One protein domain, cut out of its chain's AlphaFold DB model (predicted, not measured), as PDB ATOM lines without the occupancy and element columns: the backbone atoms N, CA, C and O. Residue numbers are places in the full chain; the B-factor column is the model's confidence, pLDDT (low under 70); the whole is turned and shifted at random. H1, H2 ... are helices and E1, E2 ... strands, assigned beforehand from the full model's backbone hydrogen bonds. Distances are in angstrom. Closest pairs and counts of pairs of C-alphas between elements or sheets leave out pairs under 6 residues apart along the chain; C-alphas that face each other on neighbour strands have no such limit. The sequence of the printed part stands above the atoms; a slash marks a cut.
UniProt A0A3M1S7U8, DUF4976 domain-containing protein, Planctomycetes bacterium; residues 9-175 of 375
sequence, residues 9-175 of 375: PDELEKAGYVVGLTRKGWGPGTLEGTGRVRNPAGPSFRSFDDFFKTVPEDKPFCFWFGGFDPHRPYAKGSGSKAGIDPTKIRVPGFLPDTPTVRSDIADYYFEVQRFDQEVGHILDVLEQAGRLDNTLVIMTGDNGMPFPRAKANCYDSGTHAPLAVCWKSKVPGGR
ATOM      1  N   PRO A   9      84.097   5.137  45.898       97.50
ATOM      2  CA  PRO A   9      82.816   4.495  45.589       97.50
ATOM      3  C   PRO A   9      82.437   3.424  46.616       97.50
ATOM      4  O   PRO A   9      81.278   3.333  47.006       97.50
ATOM      5  N   ASP A  10      83.413   2.660  47.117       96.69
ATOM      6  CA  ASP A  10      83.166   1.657  48.159       96.69
ATOM      7  C   ASP A  10      82.777   2.332  49.495       96.69
ATOM      8  O   ASP A  10      81.966   1.798  50.247       96.69
ATOM      9  N   GLU A  11      83.316   3.521  49.799       97.81
ATOM     10  CA  GLU A  11      82.937   4.285  51.000       97.81
ATOM     11  C   GLU A  11      81.565   4.965  50.864       97.81
ATOM     12  O   GLU A  11      80.801   4.999  51.828       97.81
ATOM     13  N   LEU A  12      81.212   5.443  49.668       98.50
ATOM     14  CA  LEU A  12      79.875   5.963  49.372       98.50
ATOM     15  C   LEU A  12      78.810   4.867  49.501       98.50
ATOM     16  O   LEU A  12      77.766   5.093  50.111       98.50
ATOM     17  N   GLU A  13      79.080   3.667  48.983       97.75
ATOM     18  CA  GLU A  13      78.158   2.531  49.094       97.75
ATOM     19  C   GLU A  13      77.900   2.157  50.563       97.75
ATOM     20  O   GLU A  13      76.748   1.986  50.967       97.75
ATOM     21  N   LYS A  14      78.944   2.141  51.409       97.75
ATOM     22  CA  LYS A  14      78.798   1.954  52.869       97.75
ATOM     23  C   LYS A  14      77.956   3.049  53.528       97.75
ATOM     24  O   LYS A  14      77.269   2.773  54.509       97.75
ATOM     25  N   ALA A  15      78.002   4.270  53.000       98.25
ATOM     26  CA  ALA A  15      77.190   5.398  53.451       98.25
ATOM     27  C   ALA A  15      75.753   5.387  52.890       98.25
ATOM     28  O   ALA A  15      74.978   6.300  53.165       98.25
ATOM     29  N   GLY A  16      75.376   4.356  52.125       98.12
ATOM     30  CA  GLY A  16      74.024   4.174  51.601       98.12
ATOM     31  C   GLY A  16      73.782   4.764  50.213       98.12
ATOM     32  O   GLY A  16      72.622   4.842  49.804       98.12
ATOM     33  N   TYR A  17      74.834   5.161  49.487       98.56
ATOM     34  CA  TYR A  17      74.724   5.543  48.079       98.56
ATOM     35  C   TYR A  17      74.561   4.312  47.192       98.56
ATOM     36  O   TYR A  17      75.244   3.305  47.365       98.56
ATOM     37  N   VAL A  18      73.720   4.430  46.168       98.56
ATOM     38  CA  VAL A  18      73.735   3.497  45.040       98.56
ATOM     39  C   VAL A  18      74.897   3.884  44.127       98.56
ATOM     40  O   VAL A  18      74.958   5.014  43.645       98.56
ATOM     41  N   VAL A  19      75.841   2.972  43.903       98.50
ATOM     42  CA  VAL A  19      77.025   3.235  43.072       98.50
ATOM     43  C   VAL A  19      76.969   2.456  41.768       98.50
ATOM     44  O   VAL A  19      76.501   1.317  41.731       98.50
ATOM     45  N   GLY A  20      77.453   3.052  40.685       98.25
ATOM     46  CA  GLY A  20      77.473   2.394  39.388       98.25
ATOM     47  C   GLY A  20      78.442   3.035  38.416       98.25
ATOM     48  O   GLY A  20      78.852   4.181  38.572       98.25
ATOM     49  N   LEU A  21      78.799   2.280  37.389       97.75
ATOM     50  CA  LEU A  21      79.563   2.787  36.262       97.75
ATOM     51  C   LEU A  21      79.007   2.254  34.955       97.75
ATOM     52  O   LEU A  21      78.416   1.173  34.904       97.75
ATOM     53  N   THR A  22      79.314   2.951  33.872       97.12
ATOM     54  CA  THR A  22      79.299   2.351  32.539       97.12
ATOM     55  C   THR A  22      80.646   2.555  31.848       97.12
ATOM     56  O   THR A  22      81.395   3.478  32.176       97.12
ATOM     57  N   ARG A  23      80.956   1.672  30.892       94.44
ATOM     58  CA  ARG A  23      82.162   1.725  30.046       94.44
ATOM     59  C   ARG A  23      83.477   1.698  30.852       94.44
ATOM     60  O   ARG A  23      83.731   0.727  31.567       94.44
ATOM     61  N   LYS A  24      84.362   2.689  30.691       92.81
ATOM     62  CA  LYS A  24      85.729   2.685  31.235       92.81
ATOM     63  C   LYS A  24      85.773   3.262  32.656       92.81
ATOM     64  O   LYS A  24      85.893   4.466  32.846       92.81
ATOM     65  N   GLY A  25      85.739   2.389  33.665       92.00
ATOM     66  CA  GLY A  25      85.943   2.781  35.071       92.00
ATOM     67  C   GLY A  25      87.411   2.821  35.517       92.00
ATOM     68  O   GLY A  25      87.851   3.739  36.194       92.00
ATOM     69  N   TRP A  26      88.191   1.808  35.134       89.88
ATOM     70  CA  TRP A  26      89.586   1.644  35.551       89.88
ATOM     71  C   TRP A  26      90.366   0.895  34.473       89.88
ATOM     72  O   TRP A  26      89.912  -0.141  33.987       89.88
ATOM     73  N   GLY A  27      91.543   1.402  34.107       84.25
ATOM     74  CA  GLY A  27      92.470   0.731  33.202       84.25
ATOM     75  C   GLY A  27      93.671   1.613  32.832       84.25
ATOM     76  O   GLY A  27      93.575   2.830  32.981       84.25
ATOM     77  N   PRO A  28      94.778   1.031  32.338       77.75
ATOM     78  CA  PRO A  28      95.007  -0.406  32.153       77.75
ATOM     79  C   PRO A  28      95.212  -1.146  33.493       77.75
ATOM     80  O   PRO A  28      95.868  -0.649  34.403       77.75
ATOM     81  N   GLY A  29      94.630  -2.344  33.637       80.19
ATOM     82  CA  GLY A  29      94.748  -3.164  34.850       80.19
ATOM     83  C   GLY A  29      93.897  -4.439  34.809       80.19
ATOM     84  O   GLY A  29      93.031  -4.579  33.948       80.19
ATOM     85  N   THR A  30      94.152  -5.372  35.731       84.69
ATOM     86  CA  THR A  30      93.388  -6.621  35.911       84.69
ATOM     87  C   THR A  30      92.972  -6.793  37.371       84.69
ATOM     88  O   THR A  30      93.703  -6.387  38.273       84.69
ATOM     89  N   LEU A  31      91.801  -7.389  37.617       88.81
ATOM     90  CA  LEU A  31      91.363  -7.744  38.974       88.81
ATOM     91  C   LEU A  31      92.206  -8.875  39.580       88.81
ATOM     92  O   LEU A  31      92.293  -8.983  40.806       88.81
ATOM     93  N   GLU A  32      92.851  -9.680  38.739       88.25
ATOM     94  CA  GLU A  32      93.699 -10.792  39.158       88.25
ATOM     95  C   GLU A  32      94.789 -10.335  40.138       88.25
ATOM     96  O   GLU A  32      95.447  -9.313  39.940       88.25
ATOM     97  N   GLY A  33      94.936 -11.061  41.250       86.38
ATOM     98  CA  GLY A  33      95.924 -10.759  42.290       86.38
ATOM     99  C   GLY A  33      95.659  -9.487  43.107       86.38
ATOM    100  O   GLY A  33      96.419  -9.182  44.021       86.38
ATOM    101  N   THR A  34      94.585  -8.735  42.832       89.69
ATOM    102  CA  THR A  34      94.294  -7.491  43.567       89.69
ATOM    103  C   THR A  34      93.464  -7.699  44.831       89.69
ATOM    104  O   THR A  34      93.427  -6.810  45.677       89.69
ATOM    105  N   GLY A  35      92.769  -8.833  44.956       93.31
ATOM    106  CA  GLY A  35      91.776  -9.067  46.012       93.31
ATOM    107  C   GLY A  35      90.463  -8.295  45.822       93.31
ATOM    108  O   GLY A  35      89.586  -8.373  46.676       93.31
ATOM    109  N   ARG A  36      90.306  -7.543  44.724       92.81
ATOM    110  CA  ARG A  36      89.044  -6.879  44.378       92.81
ATOM    111  C   ARG A  36      88.141  -7.835  43.610       92.81
ATOM    112  O   ARG A  36      88.584  -8.498  42.680       92.81
ATOM    113  N   VAL A  37      86.860  -7.838  43.965       92.00
ATOM    114  CA  VAL A  37      85.826  -8.659  43.308       92.00
ATOM    115  C   VAL A  37      85.122  -7.936  42.155       92.00
ATOM    116  O   VAL A  37      84.423  -8.565  41.369       92.00
ATOM    117  N   ARG A  38      85.298  -6.613  42.045       92.94
ATOM    118  CA  ARG A  38      84.683  -5.764  41.016       92.94
ATOM    119  C   ARG A  38      85.583  -4.588  40.644       92.94
ATOM    120  O   ARG A  38      86.570  -4.304  41.328       92.94
ATOM    121  N   ASN A  39      85.218  -3.897  39.565       94.19
ATOM    122  CA  ASN A  39      85.851  -2.647  39.157       94.19
ATOM    123  C   ASN A  39      85.808  -1.622  40.317       94.19
ATOM    124  O   ASN A  39      84.754  -1.467  40.933       94.19
ATOM    125  N   PRO A  40      86.919  -0.929  40.642       94.44
ATOM    126  CA  PRO A  40      86.958   0.030  41.749       94.44
ATOM    127  C   PRO A  40      86.060   1.263  41.558       94.44
ATOM    128  O   PRO A  40      85.797   1.949  42.538       94.44
ATOM    129  N   ALA A  41      85.588   1.542  40.340       95.19
ATOM    130  CA  ALA A  41      84.603   2.594  40.086       95.19
ATOM    131  C   ALA A  41      83.146   2.155  40.372       95.19
ATOM    132  O   ALA A  41      82.244   2.982  40.306       95.19
ATOM    133  N   GLY A  42      82.904   0.877  40.699       95.88
ATOM    134  CA  GLY A  42      81.587   0.342  41.071       95.88
ATOM    135  C   GLY A  42      81.077  -0.805  40.178       95.88
ATOM    136  O   GLY A  42      81.790  -1.295  39.296       95.88
ATOM    137  N   PRO A  43      79.845  -1.293  40.421       96.88
ATOM    138  CA  PRO A  43      79.158  -2.254  39.559       96.88
ATOM    139  C   PRO A  43      78.924  -1.702  38.146       96.88
ATOM    140  O   PRO A  43      78.638  -0.520  37.971       96.88
ATOM    141  N   SER A  44      79.039  -2.559  37.131       96.69
ATOM    142  CA  SER A  44      78.893  -2.156  35.728       96.69
ATOM    143  C   SER A  44      77.454  -2.276  35.232       96.69
ATOM    144  O   SER A  44      76.821  -3.317  35.389       96.69
ATOM    145  N   PHE A  45      76.987  -1.229  34.558       98.12
ATOM    146  CA  PHE A  45      75.682  -1.129  33.913       98.12
ATOM    147  C   PHE A  45      75.847  -0.870  32.411       98.12
ATOM    148  O   PHE A  45      76.861  -0.324  31.958       98.12
ATOM    149  N   ARG A  46      74.836  -1.254  31.618       97.12
ATOM    150  CA  ARG A  46      74.854  -1.053  30.157       97.12
ATOM    151  C   ARG A  46      74.794   0.426  29.771       97.12
ATOM    152  O   ARG A  46      75.421   0.812  28.792       97.12
ATOM    153  N   SER A  47      74.073   1.233  30.542       97.62
ATOM    154  CA  SER A  47      73.924   2.678  30.360       97.62
ATOM    155  C   SER A  47      73.630   3.363  31.695       97.62
ATOM    156  O   SER A  47      73.397   2.693  32.707       97.62
ATOM    157  N   PHE A  48      73.620   4.699  31.689       98.12
ATOM    158  CA  PHE A  48      73.123   5.484  32.815       98.12
ATOM    159  C   PHE A  48      71.636   5.210  33.084       98.12
ATOM    160  O   PHE A  48      71.269   4.998  34.230       98.12
ATOM    161  N   ASP A  49      70.796   5.112  32.051       98.25
ATOM    162  CA  ASP A  49      69.358   4.841  32.184       98.25
ATOM    163  C   ASP A  49      69.073   3.527  32.923       98.25
ATOM    164  O   ASP A  49      68.186   3.450  33.773       98.25
ATOM    165  N   ASP A  50      69.826   2.475  32.597       98.38
ATOM    166  CA  ASP A  50      69.686   1.173  33.245       98.38
ATOM    167  C   ASP A  50      70.119   1.221  34.707       98.38
ATOM    168  O   ASP A  50      69.466   0.612  35.549       98.38
ATOM    169  N   PHE A  51      71.189   1.955  35.015       98.56
ATOM    170  CA  PHE A  51      71.586   2.221  36.394       98.56
ATOM    171  C   PHE A  51      70.505   3.001  37.138       98.56
ATOM    172  O   PHE A  51      70.076   2.596  38.216       98.56
ATOM    173  N   PHE A  52      70.031   4.093  36.548       98.25
ATOM    174  CA  PHE A  52      69.129   5.037  37.188       98.25
ATOM    175  C   PHE A  52      67.785   4.396  37.557       98.25
ATOM    176  O   PHE A  52      67.273   4.641  38.643       98.25
ATOM    177  N   LYS A  53      67.278   3.458  36.741       97.81
ATOM    178  CA  LYS A  53      66.093   2.634  37.067       97.81
ATOM    179  C   LYS A  53      66.248   1.780  38.329       97.81
ATOM    180  O   LYS A  53      65.246   1.341  38.885       97.81
ATOM    181  N   THR A  54      67.479   1.494  38.754       97.94
ATOM    182  CA  THR A  54      67.752   0.719  39.975       97.94
ATOM    183  C   THR A  54      67.894   1.588  41.220       97.94
ATOM    184  O   THR A  54      67.945   1.040  42.319       97.94
ATOM    185  N   VAL A  55      67.959   2.916  41.072       98.19
ATOM    186  CA  VAL A  55      68.134   3.855  42.183       98.19
ATOM    187  C   VAL A  55      66.771   4.134  42.830       98.19
ATOM    188  O   VAL A  55      65.906   4.710  42.172       98.19
ATOM    189  N   PRO A  56      66.550   3.773  44.110       96.94
ATOM    190  CA  PRO A  56      65.325   4.149  44.813       96.94
ATOM    191  C   PRO A  56      65.184   5.673  44.942       96.94
ATOM    192  O   PRO A  56      66.182   6.389  45.065       96.94
ATOM    193  N   GLU A  57      63.948   6.178  44.955       93.25
ATOM    194  CA  GLU A  57      63.673   7.625  44.997       93.25
ATOM    195  C   GLU A  57      64.307   8.321  46.212       93.25
ATOM    196  O   GLU A  57      64.842   9.421  46.078       93.25
ATOM    197  N   ASP A  58      64.316   7.657  47.368       94.38
ATOM    198  CA  ASP A  58      64.828   8.158  48.647       94.38
ATOM    199  C   ASP A  58      66.340   7.950  48.842       94.38
ATOM    200  O   ASP A  58      66.894   8.326  49.879       94.38
ATOM    201  N   LYS A  59      67.031   7.350  47.863       97.56
ATOM    202  CA  LYS A  59      68.461   7.043  47.959       97.56
ATOM    203  C   LYS A  59      69.325   7.999  47.129       97.56
ATOM    204  O   LYS A  59      68.972   8.353  45.994       97.56
ATOM    205  N   PRO A  60      70.493   8.408  47.660       98.12
ATOM    206  CA  PRO A  60      71.490   9.111  46.872       98.12
ATOM    207  C   PRO A  60      72.231   8.130  45.955       98.12
ATOM    208  O   PRO A  60      72.236   6.918  46.185       98.12
ATOM    209  N   PHE A  61      72.880   8.653  44.917       98.56
ATOM    210  CA  PHE A  61      73.653   7.840  43.984       98.56
ATOM    211  C   PHE A  61      74.981   8.498  43.612       98.56
ATOM    212  O   PHE A  61      75.146   9.711  43.727       98.56
ATOM    213  N   CYS A  62      75.928   7.682  43.157       98.50
ATOM    214  CA  CYS A  62      77.154   8.122  42.506       98.50
ATOM    215  C   CYS A  62      77.366   7.275  41.252       98.50
ATOM    216  O   CYS A  62      77.370   6.046  41.321       98.50
ATOM    217  N   PHE A  63      77.515   7.933  40.104       98.44
ATOM    218  CA  PHE A  63      77.649   7.252  38.826       98.44
ATOM    219  C   PHE A  63      78.895   7.707  38.073       98.44
ATOM    220  O   PHE A  63      79.101   8.901  37.870       98.44
ATOM    221  N   TRP A  64      79.702   6.747  37.622       97.88
ATOM    222  CA  TRP A  64      80.869   6.986  36.779       97.88
ATOM    223  C   TRP A  64      80.541   6.724  35.305       97.88
ATOM    224  O   TRP A  64      80.412   5.574  34.866       97.88
ATOM    225  N   PHE A  65      80.454   7.791  34.510       97.56
ATOM    226  CA  PHE A  65      80.343   7.692  33.056       97.56
ATOM    227  C   PHE A  65      81.731   7.685  32.403       97.56
ATOM    228  O   PHE A  65      82.338   8.726  32.170       97.56
ATOM    229  N   GLY A  66      82.251   6.493  32.109       95.50
ATOM    230  CA  GLY A  66      83.580   6.319  31.526       95.50
ATOM    231  C   GLY A  66      83.592   6.341  30.000       95.50
ATOM    232  O   GLY A  66      83.808   5.286  29.404       95.50
ATOM    233  N   GLY A  67      83.335   7.493  29.372       92.31
ATOM    234  CA  GLY A  67      83.334   7.648  27.909       92.31
ATOM    235  C   GLY A  67      84.550   7.009  27.213       92.31
ATOM    236  O   GLY A  67      85.651   6.973  27.764       92.31
ATOM    237  N   PHE A  68      84.345   6.455  26.012       90.19
ATOM    238  CA  PHE A  68      85.458   6.000  25.166       90.19
ATOM    239  C   PHE A  68      85.975   7.121  24.270       90.19
ATOM    240  O   PHE A  68      87.166   7.164  23.978       90.19
ATOM    241  N   ASP A  69      85.097   8.028  23.861       94.19
ATOM    242  CA  ASP A  69      85.472   9.202  23.095       94.19
ATOM    243  C   ASP A  69      86.206  10.210  24.007       94.19
ATOM    244  O   ASP A  69      85.872  10.314  25.191       94.19
ATOM    245  N   PRO A  70      87.214  10.944  23.503       95.12
ATOM    246  CA  PRO A  70      87.722  10.946  22.129       95.12
ATOM    247  C   PRO A  70      88.958  10.041  21.921       95.12
ATOM    248  O   PRO A  70      89.915  10.426  21.244       95.12
ATOM    249  N   HIS A  71      89.012   8.847  22.520       94.56
ATOM    250  CA  HIS A  71      90.137   7.926  22.315       94.56
ATOM    251  C   HIS A  71      90.178   7.392  20.870       94.56
ATOM    252  O   HIS A  71      89.158   7.031  20.295       94.56
ATOM    253  N   ARG A  72      91.381   7.290  20.285       94.06
ATOM    254  CA  ARG A  72      91.619   6.713  18.942       94.06
ATOM    255  C   ARG A  72      91.232   5.221  18.858       94.06
ATOM    256  O   ARG A  72      91.256   4.538  19.888       94.06
ATOM    257  N   PRO A  73      90.982   4.658  17.655       95.62
ATOM    258  CA  PRO A  73      91.135   5.241  16.311       95.62
ATOM    259  C   PRO A  73      89.941   6.089  15.854       95.62
ATOM    260  O   PRO A  73      88.819   5.855  16.284       95.62
ATOM    261  N   TYR A  74      90.189   7.012  14.919       96.81
ATOM    262  CA  TYR A  74      89.145   7.820  14.278       96.81
ATOM    263  C   TYR A  74      88.871   7.336  12.859       96.81
ATOM    264  O   TYR A  74      89.783   6.913  12.138       96.81
ATOM    265  N   ALA A  75      87.614   7.425  12.434       96.50
ATOM    266  CA  ALA A  75      87.270   7.213  11.037       96.50
ATOM    267  C   ALA A  75      87.759   8.406  10.204       96.50
ATOM    268  O   ALA A  75      87.308   9.523  10.413       96.50
ATOM    269  N   LYS A  76      88.647   8.166   9.231       96.06
ATOM    270  CA  LYS A  76      89.241   9.231   8.405       96.06
ATOM    271  C   LYS A  76      88.171  10.137   7.771       96.06
ATOM    272  O   LYS A  76      87.323   9.666   7.001       96.06
ATOM    273  N   GLY A  77      88.269  11.436   8.044       97.12
ATOM    274  CA  GLY A  77      87.373  12.474   7.538       97.12
ATOM    275  C   GLY A  77      85.992  12.485   8.203       97.12
ATOM    276  O   GLY A  77      85.053  13.030   7.616       97.12
ATOM    277  N   SER A  78      85.830  11.851   9.369       98.06
ATOM    278  CA  SER A  78      84.604  11.920  10.172       98.06
ATOM    279  C   SER A  78      84.270  13.355  10.573       98.06
ATOM    280  O   SER A  78      83.109  13.745  10.464       98.06
ATOM    281  N   GLY A  79      85.275  14.165  10.914       97.94
ATOM    282  CA  GLY A  79      85.110  15.569  11.279       97.94
ATOM    283  C   GLY A  79      84.442  16.378  10.179       97.94
ATOM    284  O   GLY A  79      83.384  16.972  10.379       97.94
ATOM    285  N   SER A  80      85.006  16.337   8.972       97.62
ATOM    286  CA  SER A  80      84.437  17.064   7.832       97.62
ATOM    287  C   SER A  80      83.060  16.544   7.423       97.62
ATOM    288  O   SER A  80      82.195  17.341   7.066       97.62
ATOM    289  N   LYS A  81      82.812  15.230   7.518       98.12
ATOM    290  CA  LYS A  81      81.475  14.655   7.276       98.12
ATOM    291  C   LYS A  81      80.440  15.128   8.300       98.12
ATOM    292  O   LYS A  81      79.273  15.248   7.947       98.12
ATOM    293  N   ALA A  82      80.867  15.416   9.526       97.38
ATOM    294  CA  ALA A  82      80.041  15.998  10.578       97.38
ATOM    295  C   ALA A  82      79.920  17.534  10.492       97.38
ATOM    296  O   ALA A  82      79.293  18.151  11.348       97.38
ATOM    297  N   GLY A  83      80.495  18.164   9.461       97.75
ATOM    298  CA  GLY A  83      80.417  19.611   9.245       97.75
ATOM    299  C   GLY A  83      81.508  20.427   9.944       97.75
ATOM    300  O   GLY A  83      81.442  21.656   9.933       97.75
ATOM    301  N   ILE A  84      82.524  19.783  10.524       98.25
ATOM    302  CA  ILE A  84      83.685  20.471  11.101       98.25
ATOM    303  C   ILE A  84      84.616  20.900   9.965       98.25
ATOM    304  O   ILE A  84      85.167  20.065   9.248       98.25
ATOM    305  N   ASP A  85      84.793  22.211   9.810       97.81
ATOM    306  CA  ASP A  85      85.659  22.820   8.798       97.81
ATOM    307  C   ASP A  85      87.135  22.802   9.250       97.81
ATOM    308  O   ASP A  85      87.507  23.579  10.140       97.81
ATOM    309  N   PRO A  86      88.012  21.976   8.639       97.44
ATOM    310  CA  PRO A  86      89.407  21.864   9.066       97.44
ATOM    311  C   PRO A  86      90.214  23.158   8.881       97.44
ATOM    312  O   PRO A  86      91.252  23.347   9.521       97.44
ATOM    313  N   THR A  87      89.755  24.075   8.021       96.75
ATOM    314  CA  THR A  87      90.443  25.353   7.777       96.75
ATOM    315  C   THR A  87      90.302  26.329   8.947       96.75
ATOM    316  O   THR A  87      91.126  27.226   9.097       96.75
ATOM    317  N   LYS A  88      89.308  26.121   9.820       97.06
ATOM    318  CA  LYS A  88      89.053  26.947  11.012       97.06
ATOM    319  C   LYS A  88      89.709  26.413  12.282       97.06
ATOM    320  O   LYS A  88      89.629  27.052  13.327       97.06
ATOM    321  N   ILE A  89      90.340  25.244  12.213       97.12
ATOM    322  CA  ILE A  89      90.998  24.626  13.366       97.12
ATOM    323  C   ILE A  89      92.268  25.403  13.717       97.12
ATOM    324  O   ILE A  89      93.096  25.689  12.849       97.12
ATOM    325  N   ARG A  90      92.438  25.708  15.006       96.19
ATOM    326  CA  ARG A  90      93.720  26.152  15.559       96.19
ATOM    327  C   ARG A  90      94.591  24.918  15.780       96.19
ATOM    328  O   ARG A  90      94.286  24.097  16.640       96.19
ATOM    329  N   VAL A  91      95.653  24.786  14.993       98.12
ATOM    330  CA  VAL A  91      96.653  23.730  15.187       98.12
ATOM    331  C   VAL A  91      97.559  24.140  16.357       98.12
ATOM    332  O   VAL A  91      98.052  25.269  16.338       98.12
ATOM    333  N   PRO A  92      97.751  23.289  17.386       97.31
ATOM    334  CA  PRO A  92      98.711  23.560  18.456       97.31
ATOM    335  C   PRO A  92     100.123  23.775  17.905       97.31
ATOM    336  O   PRO A  92     100.533  23.055  16.993       97.31
ATOM    337  N   GLY A  93     100.884  24.717  18.470       97.44
ATOM    338  CA  GLY A  93     102.199  25.112  17.954       97.44
ATOM    339  C   GLY A  93     103.249  24.001  17.980       97.44
ATOM    340  O   GLY A  93     104.260  24.101  17.293       97.44
ATOM    341  N   PHE A  94     103.007  22.916  18.718       96.75
ATOM    342  CA  PHE A  94     103.851  21.719  18.734       96.75
ATOM    343  C   PHE A  94     103.519  20.683  17.644       96.75
ATOM    344  O   PHE A  94     104.134  19.612  17.617       96.75
ATOM    345  N   LEU A  95     102.578  20.969  16.739       98.50
ATOM    346  CA  LEU A  95     102.237  20.126  15.590       98.50
ATOM    347  C   LEU A  95     102.450  20.888  14.271       98.50
ATOM    348  O   LEU A  95     102.212  22.094  14.216       98.50
ATOM    349  N   PRO A  96     102.850  20.205  13.180       98.31
ATOM    350  CA  PRO A  96     102.984  20.861  11.889       98.31
ATOM    351  C   PRO A  96     101.605  21.237  11.337       98.31
ATOM    352  O   PRO A  96     100.697  20.407  11.274       98.31
ATOM    353  N   ASP A  97     101.452  22.481  10.889       98.44
ATOM    354  CA  ASP A  97     100.202  22.966  10.307       98.44
ATOM    355  C   ASP A  97     100.048  22.496   8.849       98.44
ATOM    356  O   ASP A  97     100.417  23.179   7.892       98.44
ATOM    357  N   THR A  98      99.533  21.276   8.682       98.50
ATOM    358  CA  THR A  98      99.281  20.650   7.376       98.50
ATOM    359  C   THR A  98      97.800  20.286   7.214       98.50
ATOM    360  O   THR A  98      97.083  20.104   8.204       98.50
ATOM    361  N   PRO A  99      97.312  20.082   5.973       98.25
ATOM    362  CA  PRO A  99      95.963  19.563   5.747       98.25
ATOM    363  C   PRO A  99      95.690  18.221   6.446       98.25
ATOM    364  O   PRO A  99      94.573  17.987   6.905       98.25
ATOM    365  N   THR A 100      96.699  17.350   6.557       98.31
ATOM    366  CA  THR A 100      96.580  16.057   7.247       98.31
ATOM    367  C   THR A 100      96.358  16.255   8.742       98.31
ATOM    368  O   THR A 100      95.429  15.665   9.289       98.31
ATOM    369  N   VAL A 101      97.158  17.108   9.390       98.62
ATOM    370  CA  VAL A 101      97.031  17.396  10.827       98.62
ATOM    371  C   VAL A 101      95.702  18.081  11.129       98.62
ATOM    372  O   VAL A 101      94.990  17.667  12.040       98.62
ATOM    373  N   ARG A 102      95.300  19.065  10.317       98.75
ATOM    374  CA  ARG A 102      93.987  19.718  10.442       98.75
ATOM    375  C   ARG A 102      92.836  18.723  10.321       98.75
ATOM    376  O   ARG A 102      91.913  18.766  11.128       98.75
ATOM    377  N   SER A 103      92.887  17.814   9.346       98.56
ATOM    378  CA  SER A 103      91.865  16.771   9.192       98.56
ATOM    379  C   SER A 103      91.838  15.810  10.384       98.56
ATOM    380  O   SER A 103      90.760  15.417  10.808       98.56
ATOM    381  N   ASP A 104      92.997  15.439  10.927       98.69
ATOM    382  CA  ASP A 104      93.096  14.538  12.080       98.69
ATOM    383  C   ASP A 104      92.540  15.189  13.363       98.69
ATOM    384  O   ASP A 104      91.837  14.544  14.141       98.69
ATOM    385  N   ILE A 105      92.773  16.493  13.562       98.69
ATOM    386  CA  ILE A 105      92.157  17.264  14.657       98.69
ATOM    387  C   ILE A 105      90.644  17.421  14.438       98.69
ATOM    388  O   ILE A 105      89.880  17.344  15.398       98.69
ATOM    389  N   ALA A 106      90.183  17.595  13.195       98.69
ATOM    390  CA  ALA A 106      88.750  17.644  12.897       98.69
ATOM    391  C   ALA A 106      88.057  16.329  13.284       98.69
ATOM    392  O   ALA A 106      86.986  16.349  13.889       98.69
ATOM    393  N   ASP A 107      88.684  15.194  12.969       98.62
ATOM    394  CA  ASP A 107      88.184  13.871  13.339       98.62
ATOM    395  C   ASP A 107      88.161  13.693  14.873       98.62
ATOM    396  O   ASP A 107      87.179  13.187  15.413       98.62
ATOM    397  N   TYR A 108      89.174  14.199  15.591       98.31
ATOM    398  CA  TYR A 108      89.180  14.266  17.062       98.31
ATOM    399  C   TYR A 108      88.018  15.102  17.627       98.31
ATOM    400  O   TYR A 108      87.329  14.651  18.544       98.31
ATOM    401  N   TYR A 109      87.760  16.295  17.080       98.19
ATOM    402  CA  TYR A 109      86.653  17.154  17.524       98.19
ATOM    403  C   TYR A 109      85.282  16.511  17.310       98.19
ATOM    404  O   TYR A 109      84.382  16.723  18.121       98.19
ATOM    405  N   PHE A 110      85.114  15.695  16.269       98.12
ATOM    406  CA  PHE A 110      83.877  14.940  16.088       98.12
ATOM    407  C   PHE A 110      83.645  13.919  17.208       98.12
ATOM    408  O   PHE A 110      82.526  13.803  17.702       98.12
ATOM    409  N   GLU A 111      84.688  13.224  17.667       97.81
ATOM    410  CA  GLU A 111      84.543  12.328  18.821       97.81
ATOM    411  C   GLU A 111      84.211  13.112  20.105       97.81
ATOM    412  O   GLU A 111      83.397  12.665  20.911       97.81
ATOM    413  N   VAL A 112      84.753  14.324  20.273       97.19
ATOM    414  CA  VAL A 112      84.359  15.218  21.381       97.19
ATOM    415  C   VAL A 112      82.877  15.604  21.290       97.19
ATOM    416  O   VAL A 112      82.181  15.552  22.299       97.19
ATOM    417  N   GLN A 113      82.359  15.926  20.098       97.12
ATOM    418  CA  GLN A 113      80.927  16.212  19.902       97.12
ATOM    419  C   GLN A 113      80.036  15.009  20.226       97.12
ATOM    420  O   GLN A 113      78.932  15.177  20.739       97.12
ATOM    421  N   ARG A 114      80.498  13.788  19.946       96.69
ATOM    422  CA  ARG A 114      79.774  12.578  20.343       96.69
ATOM    423  C   ARG A 114      79.722  12.421  21.859       96.69
ATOM    424  O   ARG A 114      78.647  12.162  22.389       96.69
ATOM    425  N   PHE A 115      80.846  12.616  22.547       96.69
ATOM    426  CA  PHE A 115      80.875  12.607  24.011       96.69
ATOM    427  C   PHE A 115      79.924  13.659  24.604       96.69
ATOM    428  O   PHE A 115      79.162  13.349  25.517       96.69
ATOM    429  N   ASP A 116      79.921  14.873  24.048       96.81
ATOM    430  CA  ASP A 116      79.027  15.964  24.456       96.81
ATOM    431  C   ASP A 116      77.541  15.572  24.356       96.81
ATOM    432  O   ASP A 116      76.789  15.742  25.316       96.81
ATOM    433  N   GLN A 117      77.129  14.933  23.256       97.06
ATOM    434  CA  GLN A 117      75.757  14.433  23.085       97.06
ATOM    435  C   GLN A 117      75.369  13.383  24.138       97.06
ATOM    436  O   GLN A 117      74.232  13.360  24.609       97.06
ATOM    437  N   GLU A 118      76.301  12.514  24.527       96.25
ATOM    438  CA  GLU A 118      76.052  11.494  25.551       96.25
ATOM    439  C   GLU A 118      75.918  12.098  26.949       96.25
ATOM    440  O   GLU A 118      75.061  11.668  27.726       96.25
ATOM    441  N   VAL A 119      76.727  13.113  27.262       96.50
ATOM    442  CA  VAL A 119      76.578  13.894  28.495       96.50
ATOM    443  C   VAL A 119      75.236  14.625  28.492       96.50
ATOM    444  O   VAL A 119      74.526  14.564  29.495       96.50
ATOM    445  N   GLY A 120      74.848  15.234  27.367       97.50
ATOM    446  CA  GLY A 120      73.542  15.873  27.189       97.50
ATOM    447  C   GLY A 120      72.381  14.936  27.526       97.50
ATOM    448  O   GLY A 120      71.549  15.271  28.364       97.50
ATOM    449  N   HIS A 121      72.391  13.710  26.993       98.12
ATOM    450  CA  HIS A 121      71.377  12.696  27.319       98.12
ATOM    451  C   HIS A 121      71.313  12.374  28.822       98.12
ATOM    452  O   HIS A 121      70.228  12.277  29.394       98.12
ATOM    453  N   ILE A 122      72.457  12.231  29.499       97.81
ATOM    454  CA  ILE A 122      72.490  11.972  30.951       97.81
ATOM    455  C   ILE A 122      71.866  13.138  31.731       97.81
ATOM    456  O   ILE A 122      71.108  12.911  32.679       97.81
ATOM    457  N   LEU A 123      72.174  14.377  31.339       97.62
ATOM    458  CA  LEU A 123      71.600  15.573  31.953       97.62
ATOM    459  C   LEU A 123      70.085  15.650  31.729       97.62
ATOM    460  O   LEU A 123      69.362  15.927  32.686       97.62
ATOM    461  N   ASP A 124      69.604  15.321  30.529       98.44
ATOM    462  CA  ASP A 124      68.174  15.281  30.205       98.44
ATOM    463  C   ASP A 124      67.430  14.251  31.065       98.44
ATOM    464  O   ASP A 124      66.370  14.552  31.616       98.44
ATOM    465  N   VAL A 125      67.993  13.049  31.249       98.12
ATOM    466  CA  VAL A 125      67.410  12.016  32.128       98.12
ATOM    467  C   VAL A 125      67.303  12.523  33.570       98.12
ATOM    468  O   VAL A 125      66.274  12.333  34.224       98.12
ATOM    469  N   LEU A 126      68.342  13.195  34.077       97.38
ATOM    470  CA  LEU A 126      68.335  13.778  35.421       97.38
ATOM    471  C   LEU A 126      67.321  14.920  35.561       97.38
ATOM    472  O   LEU A 126      66.686  15.045  36.612       97.38
ATOM    473  N   GLU A 127      67.184  15.763  34.538       97.31
ATOM    474  CA  GLU A 127      66.252  16.891  34.528       97.31
ATOM    475  C   GLU A 127      64.800  16.411  34.479       97.31
ATOM    476  O   GLU A 127      63.992  16.827  35.309       97.31
ATOM    477  N   GLN A 128      64.483  15.459  33.597       97.75
ATOM    478  CA  GLN A 128      63.151  14.852  33.490       97.75
ATOM    479  C   GLN A 128      62.721  14.150  34.782       97.75
ATOM    480  O   GLN A 128      61.540  14.150  35.126       97.75
ATOM    481  N   ALA A 129      63.673  13.578  35.522       96.38
ATOM    482  CA  ALA A 129      63.423  12.964  36.822       96.38
ATOM    483  C   ALA A 129      63.363  13.972  37.988       96.38
ATOM    484  O   ALA A 129      63.160  13.562  39.131       96.38
ATOM    485  N   GLY A 130      63.593  15.269  37.747       96.38
ATOM    486  CA  GLY A 130      63.658  16.292  38.797       96.38
ATOM    487  C   GLY A 130      64.840  16.118  39.759       96.38
ATOM    488  O   GLY A 130      64.801  16.595  40.893       96.38
ATOM    489  N   ARG A 131      65.893  15.402  39.344       96.31
ATOM    490  CA  ARG A 131      67.060  15.063  40.180       96.31
ATOM    491  C   ARG A 131      68.289  15.916  39.874       96.31
ATOM    492  O   ARG A 131      69.210  15.938  40.693       96.31
ATOM    493  N   LEU A 132      68.312  16.627  38.744       96.00
ATOM    494  CA  LEU A 132      69.469  17.417  38.311       96.00
ATOM    495  C   LEU A 132      69.868  18.502  39.324       96.00
ATOM    496  O   LEU A 132      71.051  18.652  39.617       96.00
ATOM    497  N   ASP A 133      68.902  19.199  39.930       96.25
ATOM    498  CA  ASP A 133      69.195  20.295  40.866       96.25
ATOM    499  C   ASP A 133      69.975  19.853  42.106       96.25
ATOM    500  O   ASP A 133      70.786  20.612  42.646       96.25
ATOM    501  N   ASN A 134      69.769  18.606  42.531       95.62
ATOM    502  CA  ASN A 134      70.443  17.993  43.670       95.62
ATOM    503  C   ASN A 134      71.556  17.013  43.250       95.62
ATOM    504  O   ASN A 134      71.951  16.155  44.036       95.62
ATOM    505  N   THR A 135      72.052  17.112  42.016       97.44
ATOM    506  CA  THR A 135      73.147  16.273  41.515       97.44
ATOM    507  C   THR A 135      74.376  17.133  41.244       97.44
ATOM    508  O   THR A 135      74.304  18.107  40.498       97.44
ATOM    509  N   LEU A 136      75.513  16.758  41.832       98.12
ATOM    510  CA  LEU A 136      76.817  17.290  41.444       98.12
ATOM    511  C   LEU A 136      77.316  16.535  40.207       98.12
ATOM    512  O   LEU A 136      77.567  15.333  40.267       98.12
ATOM    513  N   VAL A 137      77.486  17.256  39.106       97.75
ATOM    514  CA  VAL A 137      78.055  16.767  37.851       97.75
ATOM    515  C   VAL A 137      79.476  17.303  37.722       97.75
ATOM    516  O   VAL A 137      79.690  18.512  37.782       97.75
ATOM    517  N   ILE A 138      80.440  16.402  37.537       97.81
ATOM    518  CA  ILE A 138      81.848  16.720  37.270       97.81
ATOM    519  C   ILE A 138      82.202  16.115  35.912       97.81
ATOM    520  O   ILE A 138      82.132  14.899  35.743       97.81
ATOM    521  N   MET A 139      82.587  16.956  34.955       96.81
ATOM    522  CA  MET A 139      83.033  16.552  33.624       96.81
ATOM    523  C   MET A 139      84.520  16.861  33.471       96.81
ATOM    524  O   MET A 139      84.941  17.999  33.675       96.81
ATOM    525  N   THR A 140      85.313  15.851  33.113       96.44
ATOM    526  CA  THR A 140      86.761  15.990  32.925       96.44
ATOM    527  C   THR A 140      87.332  14.911  31.998       96.44
ATOM    528  O   THR A 140      86.599  14.023  31.562       96.44
ATOM    529  N   GLY A 141      88.629  14.993  31.687       94.31
ATOM    530  CA  GLY A 141      89.399  13.978  30.956       94.31
ATOM    531  C   GLY A 141      90.451  13.298  31.842       94.31
ATOM    532  O   GLY A 141      90.829  13.837  32.877       94.31
ATOM    533  N   ASP A 142      90.931  12.114  31.450       93.00
ATOM    534  CA  ASP A 142      91.978  11.384  32.187       93.00
ATOM    535  C   ASP A 142      93.402  11.867  31.862       93.00
ATOM    536  O   ASP A 142      94.288  11.792  32.712       93.00
ATOM    537  N   ASN A 143      93.619  12.369  30.645       94.75
ATOM    538  CA  ASN A 143      94.863  12.977  30.166       94.75
ATOM    539  C   ASN A 143      94.598  13.851  28.923       94.75
ATOM    540  O   ASN A 143      93.488  13.878  28.392       94.75
ATOM    541  N   GLY A 144      95.643  14.505  28.414       95.25
ATOM    542  CA  GLY A 144      95.605  15.299  27.185       95.25
ATOM    543  C   GLY A 144      95.327  14.498  25.906       95.25
ATOM    544  O   GLY A 144      95.212  13.267  25.909       95.25
ATOM    545  N   MET A 145      95.226  15.215  24.786       95.88
ATOM    546  CA  MET A 145      94.840  14.669  23.477       95.88
ATOM    547  C   MET A 145      95.828  13.602  22.948       95.88
ATOM    548  O   MET A 145      97.030  13.692  23.207       95.88
ATOM    549  N   PRO A 146      95.375  12.595  22.172       96.38
ATOM    550  CA  PRO A 146      96.231  11.518  21.661       96.38
ATOM    551  C   PRO A 146      97.003  11.954  20.401       96.38
ATOM    552  O   PRO A 146      96.822  11.402  19.310       96.38
ATOM    553  N   PHE A 147      97.836  12.982  20.553       97.88
ATOM    554  CA  PHE A 147      98.702  13.546  19.518       97.88
ATOM    555  C   PHE A 147     100.156  13.593  20.006       97.88
ATOM    556  O   PHE A 147     100.393  13.563  21.218       97.88
ATOM    557  N   PRO A 148     101.144  13.648  19.089       97.69
ATOM    558  CA  PRO A 148     102.548  13.787  19.460       97.69
ATOM    559  C   PRO A 148     102.758  14.941  20.445       97.69
ATOM    560  O   PRO A 148     102.151  15.997  20.296       97.69
ATOM    561  N   ARG A 149     103.610  14.711  21.451       96.00
ATOM    562  CA  ARG A 149     103.935  15.649  22.542       96.00
ATOM    563  C   ARG A 149     102.815  15.940  23.563       96.00
ATOM    564  O   ARG A 149     103.125  16.469  24.619       96.00
ATOM    565  N   ALA A 150     101.582  15.486  23.337       97.38
ATOM    566  CA  ALA A 150     100.484  15.583  24.303       97.38
ATOM    567  C   ALA A 150     100.412  14.334  25.209       97.38
ATOM    568  O   ALA A 150     101.278  14.147  26.069       97.38
ATOM    569  N   LYS A 151      99.420  13.445  25.029       96.12
ATOM    570  CA  LYS A 151      99.258  12.199  25.811       96.12
ATOM    571  C   LYS A 151     100.588  11.459  26.020       96.12
ATOM    572  O   LYS A 151     101.432  11.397  25.128       96.12
ATOM    573  N   ALA A 152     100.746  10.875  27.212       95.06
ATOM    574  CA  ALA A 152     101.969  10.227  27.695       95.06
ATOM    575  C   ALA A 152     103.159  11.172  27.961       95.06
ATOM    576  O   ALA A 152     104.269  10.704  28.207       95.06
ATOM    577  N   ASN A 153     102.939  12.484  27.989       96.88
ATOM    578  CA  ASN A 153     103.913  13.474  28.440       96.88
ATOM    579  C   ASN A 153     103.358  14.260  29.630       96.88
ATOM    580  O   ASN A 153     102.169  14.179  29.927       96.88
ATOM    581  N   CYS A 154     104.237  15.008  30.297       97.44
ATOM    582  CA  CYS A 154     103.867  15.928  31.371       97.44
ATOM    583  C   CYS A 154     103.964  17.400  30.948       97.44
ATOM    584  O   CYS A 154     104.067  18.249  31.815       97.44
ATOM    585  N   TYR A 155     103.964  17.683  29.641       98.25
ATOM    586  CA  TYR A 155     103.694  19.017  29.088       98.25
ATOM    587  C   TYR A 155     102.249  19.432  29.398       98.25
ATOM    588  O   TYR A 155     101.407  18.551  29.604       98.25
ATOM    589  N   ASP A 156     101.931  20.727  29.345       96.75
ATOM    590  CA  ASP A 156     100.571  21.248  29.558       96.75
ATOM    591  C   ASP A 156      99.568  20.523  28.650       96.75
ATOM    592  O   ASP A 156      98.595  19.932  29.114       96.75
ATOM    593  N   SER A 157      99.911  20.383  27.366       96.56
ATOM    594  CA  SER A 157      99.119  19.639  26.372       96.56
ATOM    595  C   SER A 157      98.842  18.163  26.717       96.56
ATOM    596  O   SER A 157      97.926  17.556  26.156       96.56
ATOM    597  N   GLY A 158      99.633  17.561  27.610       96.62
ATOM    598  CA  GLY A 158      99.499  16.178  28.070       96.62
ATOM    599  C   GLY A 158      98.749  16.020  29.394       96.62
ATOM    600  O   GLY A 158      98.178  14.948  29.626       96.62
ATOM    601  N   THR A 159      98.722  17.051  30.244       96.44
ATOM    602  CA  THR A 159      98.197  16.970  31.622       96.44
ATOM    603  C   THR A 159      97.066  17.941  31.937       96.44
ATOM    604  O   THR A 159      96.310  17.686  32.873       96.44
ATOM    605  N   HIS A 160      96.908  19.014  31.169       95.25
ATOM    606  CA  HIS A 160      95.842  19.989  31.348       95.25
ATOM    607  C   HIS A 160      94.538  19.450  30.752       95.25
ATOM    608  O   HIS A 160      94.265  19.538  29.554       95.25
ATOM    609  N   ALA A 161      93.740  18.815  31.607       94.19
ATOM    610  CA  ALA A 161      92.429  18.297  31.247       94.19
ATOM    611  C   ALA A 161      91.344  19.367  31.471       94.19
ATOM    612  O   ALA A 161      91.446  20.151  32.416       94.19
ATOM    613  N   PRO A 162      90.266  19.379  30.664       95.12
ATOM    614  CA  PRO A 162      89.111  20.214  30.966       95.12
ATOM    615  C   PRO A 162      88.505  19.804  32.314       95.12
ATOM    616  O   PRO A 162      88.482  18.620  32.652       95.12
ATOM    617  N   LEU A 163      87.968  20.762  33.064       96.75
ATOM    618  CA  LEU A 163      87.179  20.503  34.266       96.75
ATOM    619  C   LEU A 163      85.976  21.446  34.286       96.75
ATOM    620  O   LEU A 163      86.123  22.650  34.467       96.75
ATOM    621  N   ALA A 164      84.779  20.888  34.119       96.44
ATOM    622  CA  ALA A 164      83.525  21.610  34.280       96.44
ATOM    623  C   ALA A 164      82.708  20.970  35.401       96.44
ATOM    624  O   ALA A 164      82.574  19.747  35.467       96.44
ATOM    625  N   VAL A 165      82.162  21.800  36.286       96.94
ATOM    626  CA  VAL A 165      81.390  21.345  37.443       96.94
ATOM    627  C   VAL A 165      80.065  22.089  37.502       96.94
ATOM    628  O   VAL A 165      80.032  23.313  37.397       96.94
ATOM    629  N   CYS A 166      78.974  21.350  37.689       95.12
ATOM    630  CA  CYS A 166      77.634  21.900  37.848       95.12
ATOM    631  C   CYS A 166      76.911  21.193  38.994       95.12
ATOM    632  O   CYS A 166      76.926  19.970  39.095       95.12
ATOM    633  N   TRP A 167      76.254  21.964  39.851       96.38
ATOM    634  CA  TRP A 167      75.320  21.471  40.857       96.38
ATOM    635  C   TRP A 167      74.246  22.540  40.994       96.38
ATOM    636  O   TRP A 167      74.427  23.451  41.790       96.38
ATOM    637  N   LYS A 168      73.171  22.508  40.190       92.25
ATOM    638  CA  LYS A 168      72.334  23.710  39.959       92.25
ATOM    639  C   LYS A 168      71.870  24.421  41.243       92.25
ATOM    640  O   LYS A 168      71.830  25.645  41.263       92.25
ATOM    641  N   SER A 169      71.594  23.688  42.328       94.69
ATOM    642  CA  SER A 169      71.187  24.282  43.615       94.69
ATOM    643  C   SER A 169      72.301  24.961  44.430       94.69
ATOM    644  O   SER A 169      71.985  25.721  45.343       94.69
ATOM    645  N   LYS A 170      73.588  24.700  44.153       95.31
ATOM    646  CA  LYS A 170      74.731  25.229  44.935       95.31
ATOM    647  C   LYS A 170      75.865  25.824  44.103       95.31
ATOM    648  O   LYS A 170      76.554  26.728  44.557       95.31
ATOM    649  N   VAL A 171      76.069  25.295  42.906       94.38
ATOM    650  CA  VAL A 171      77.091  25.675  41.929       94.38
ATOM    651  C   VAL A 171      76.387  25.829  40.572       94.38
ATOM    652  O   VAL A 171      76.466  24.930  39.731       94.38
ATOM    653  N   PRO A 172      75.643  26.933  40.352       84.44
ATOM    654  CA  PRO A 172      74.832  27.124  39.145       84.44
ATOM    655  C   PRO A 172      75.657  27.344  37.861       84.44
ATOM    656  O   PRO A 172      75.091  27.367  36.771       84.44
ATOM    657  N   GLY A 173      76.984  27.480  37.966       88.62
ATOM    658  CA  GLY A 173      77.893  27.716  36.841       88.62
ATOM    659  C   GLY A 173      78.165  29.202  36.585       88.62
ATOM    660  O   GLY A 173      77.956  30.042  37.457       88.62
ATOM    661  N   GLY A 174      78.688  29.521  35.396       91.62
ATOM    662  CA  GLY A 174      78.970  30.901  34.965       91.62
ATOM    663  C   GLY A 174      80.247  31.529  35.537       91.62
ATOM    664  O   GLY A 174      80.492  32.710  35.308       91.62
ATOM    665  N   ARG A 175      81.066  30.755  36.259       95.06
ATOM    666  CA  ARG A 175      82.359  31.193  36.803       95.06
ATOM    667  C   ARG A 175      83.511  30.521  36.069       95.06
ATOM    668  O   ARG A 175      83.419  29.348  35.714       95.06
TER     669      ARG A 175
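AT A GLANCE: This is residues 9 to 175 of the 375 residues of the protein "DUF4976 domain-containing protein" of Planctomycetes bacterium (UniProt A0A3M1S7U8). Two small two-stranded sheets, E1 with E2 and E3 with E4, sit side by side with a gap between E2 and E3, and one long helix, H4, runs past them on one side without reaching E1, E2 or E4. The short helix H2 lies between the first sheet and the last part of H4, H3 packs on the first part of H4, and residues 32 to 38 stick out as the tip of a long loop. The printed part has 167 residues, with five named helices and four named strands in the order H1 E1 H2 E2 H3 H4 E3 H5 E4; E1 and E2 are parallel, E3 and E4 antiparallel. The class is mixed, helices and strands, with under half of the residues in named elements. The whole is only just compact, close to loose, with a radius of gyration of the C-alphas of 18.5 A and spans of 55 by 42 by 29 A.

IN THESE COORDINATES: E1 is residues 18 to 23, 17.3 A from first to last C-alpha, and E2 is residues 61 to 66, 16.0 A. H1, residues 9 to 14, comes before E1 and begins at C-alpha 9 at (82.816, 4.495, 45.589). H2 is residues 48 to 52 and H3 residues 78 to 81. H4, residues 99 to 128, is 43.2 A long and runs from C-alpha 99 at (95.963, 19.563, 5.747) to C-alpha 128 at (63.151, 14.852, 33.490). E3 is residues 137 to 140, 10.0 A, H5 residues 156 to 159, and E4 residues 163 to 166, 10.3 A, ending at C-alpha 166 at (77.634, 21.900, 37.848).

HOW THE PARTS SIT: E1 and E2 are parallel neighbours, 9 degrees between their directions, with N 22 and O 64 within hydrogen-bond range at 3.0 A. E1, H2 and E2 form a strand-helix-strand unit, two parallel neighbour strands with a helix between, and its crossover is right-handed. The closest C-alphas of E1 and H2 are those of Gly 20 and Phe 51, 6.6 A. Those of H1 and E1 are Glu 13 and Val 19, 6.2 A. H2 and H4 only just touch, with 3 pairs of C-alphas within 8 A, the closest being Phe 48 and Ile 122 at 6.8 A; H4 does so with residues 122 to 125 alone. H3 touches H4 at its residues 103 to 110 alone, the C-alphas of Gly 79 and Asp 107 being 4.1 A apart. E3 and E4 are antiparallel at 170 degrees, with N 137 and O 166 at 2.8 A. E2 and E3 are apart, and H5 touches no helix. In H1, H2 and H4 every O i to N i+4 pair is within hydrogen-bond range; H3 and H5 are too short for such a pair.

THE WHOLE: The C-alphas farthest apart, those of Asp 58 and Thr 98, are 55.2 A from each other. The printed part has no cut. The long links are E1 to H2, E2 to H3, H3 to H4 and E3 to H5. The mean pLDDT of the printed part is 96.0, and no printed residue is under 70.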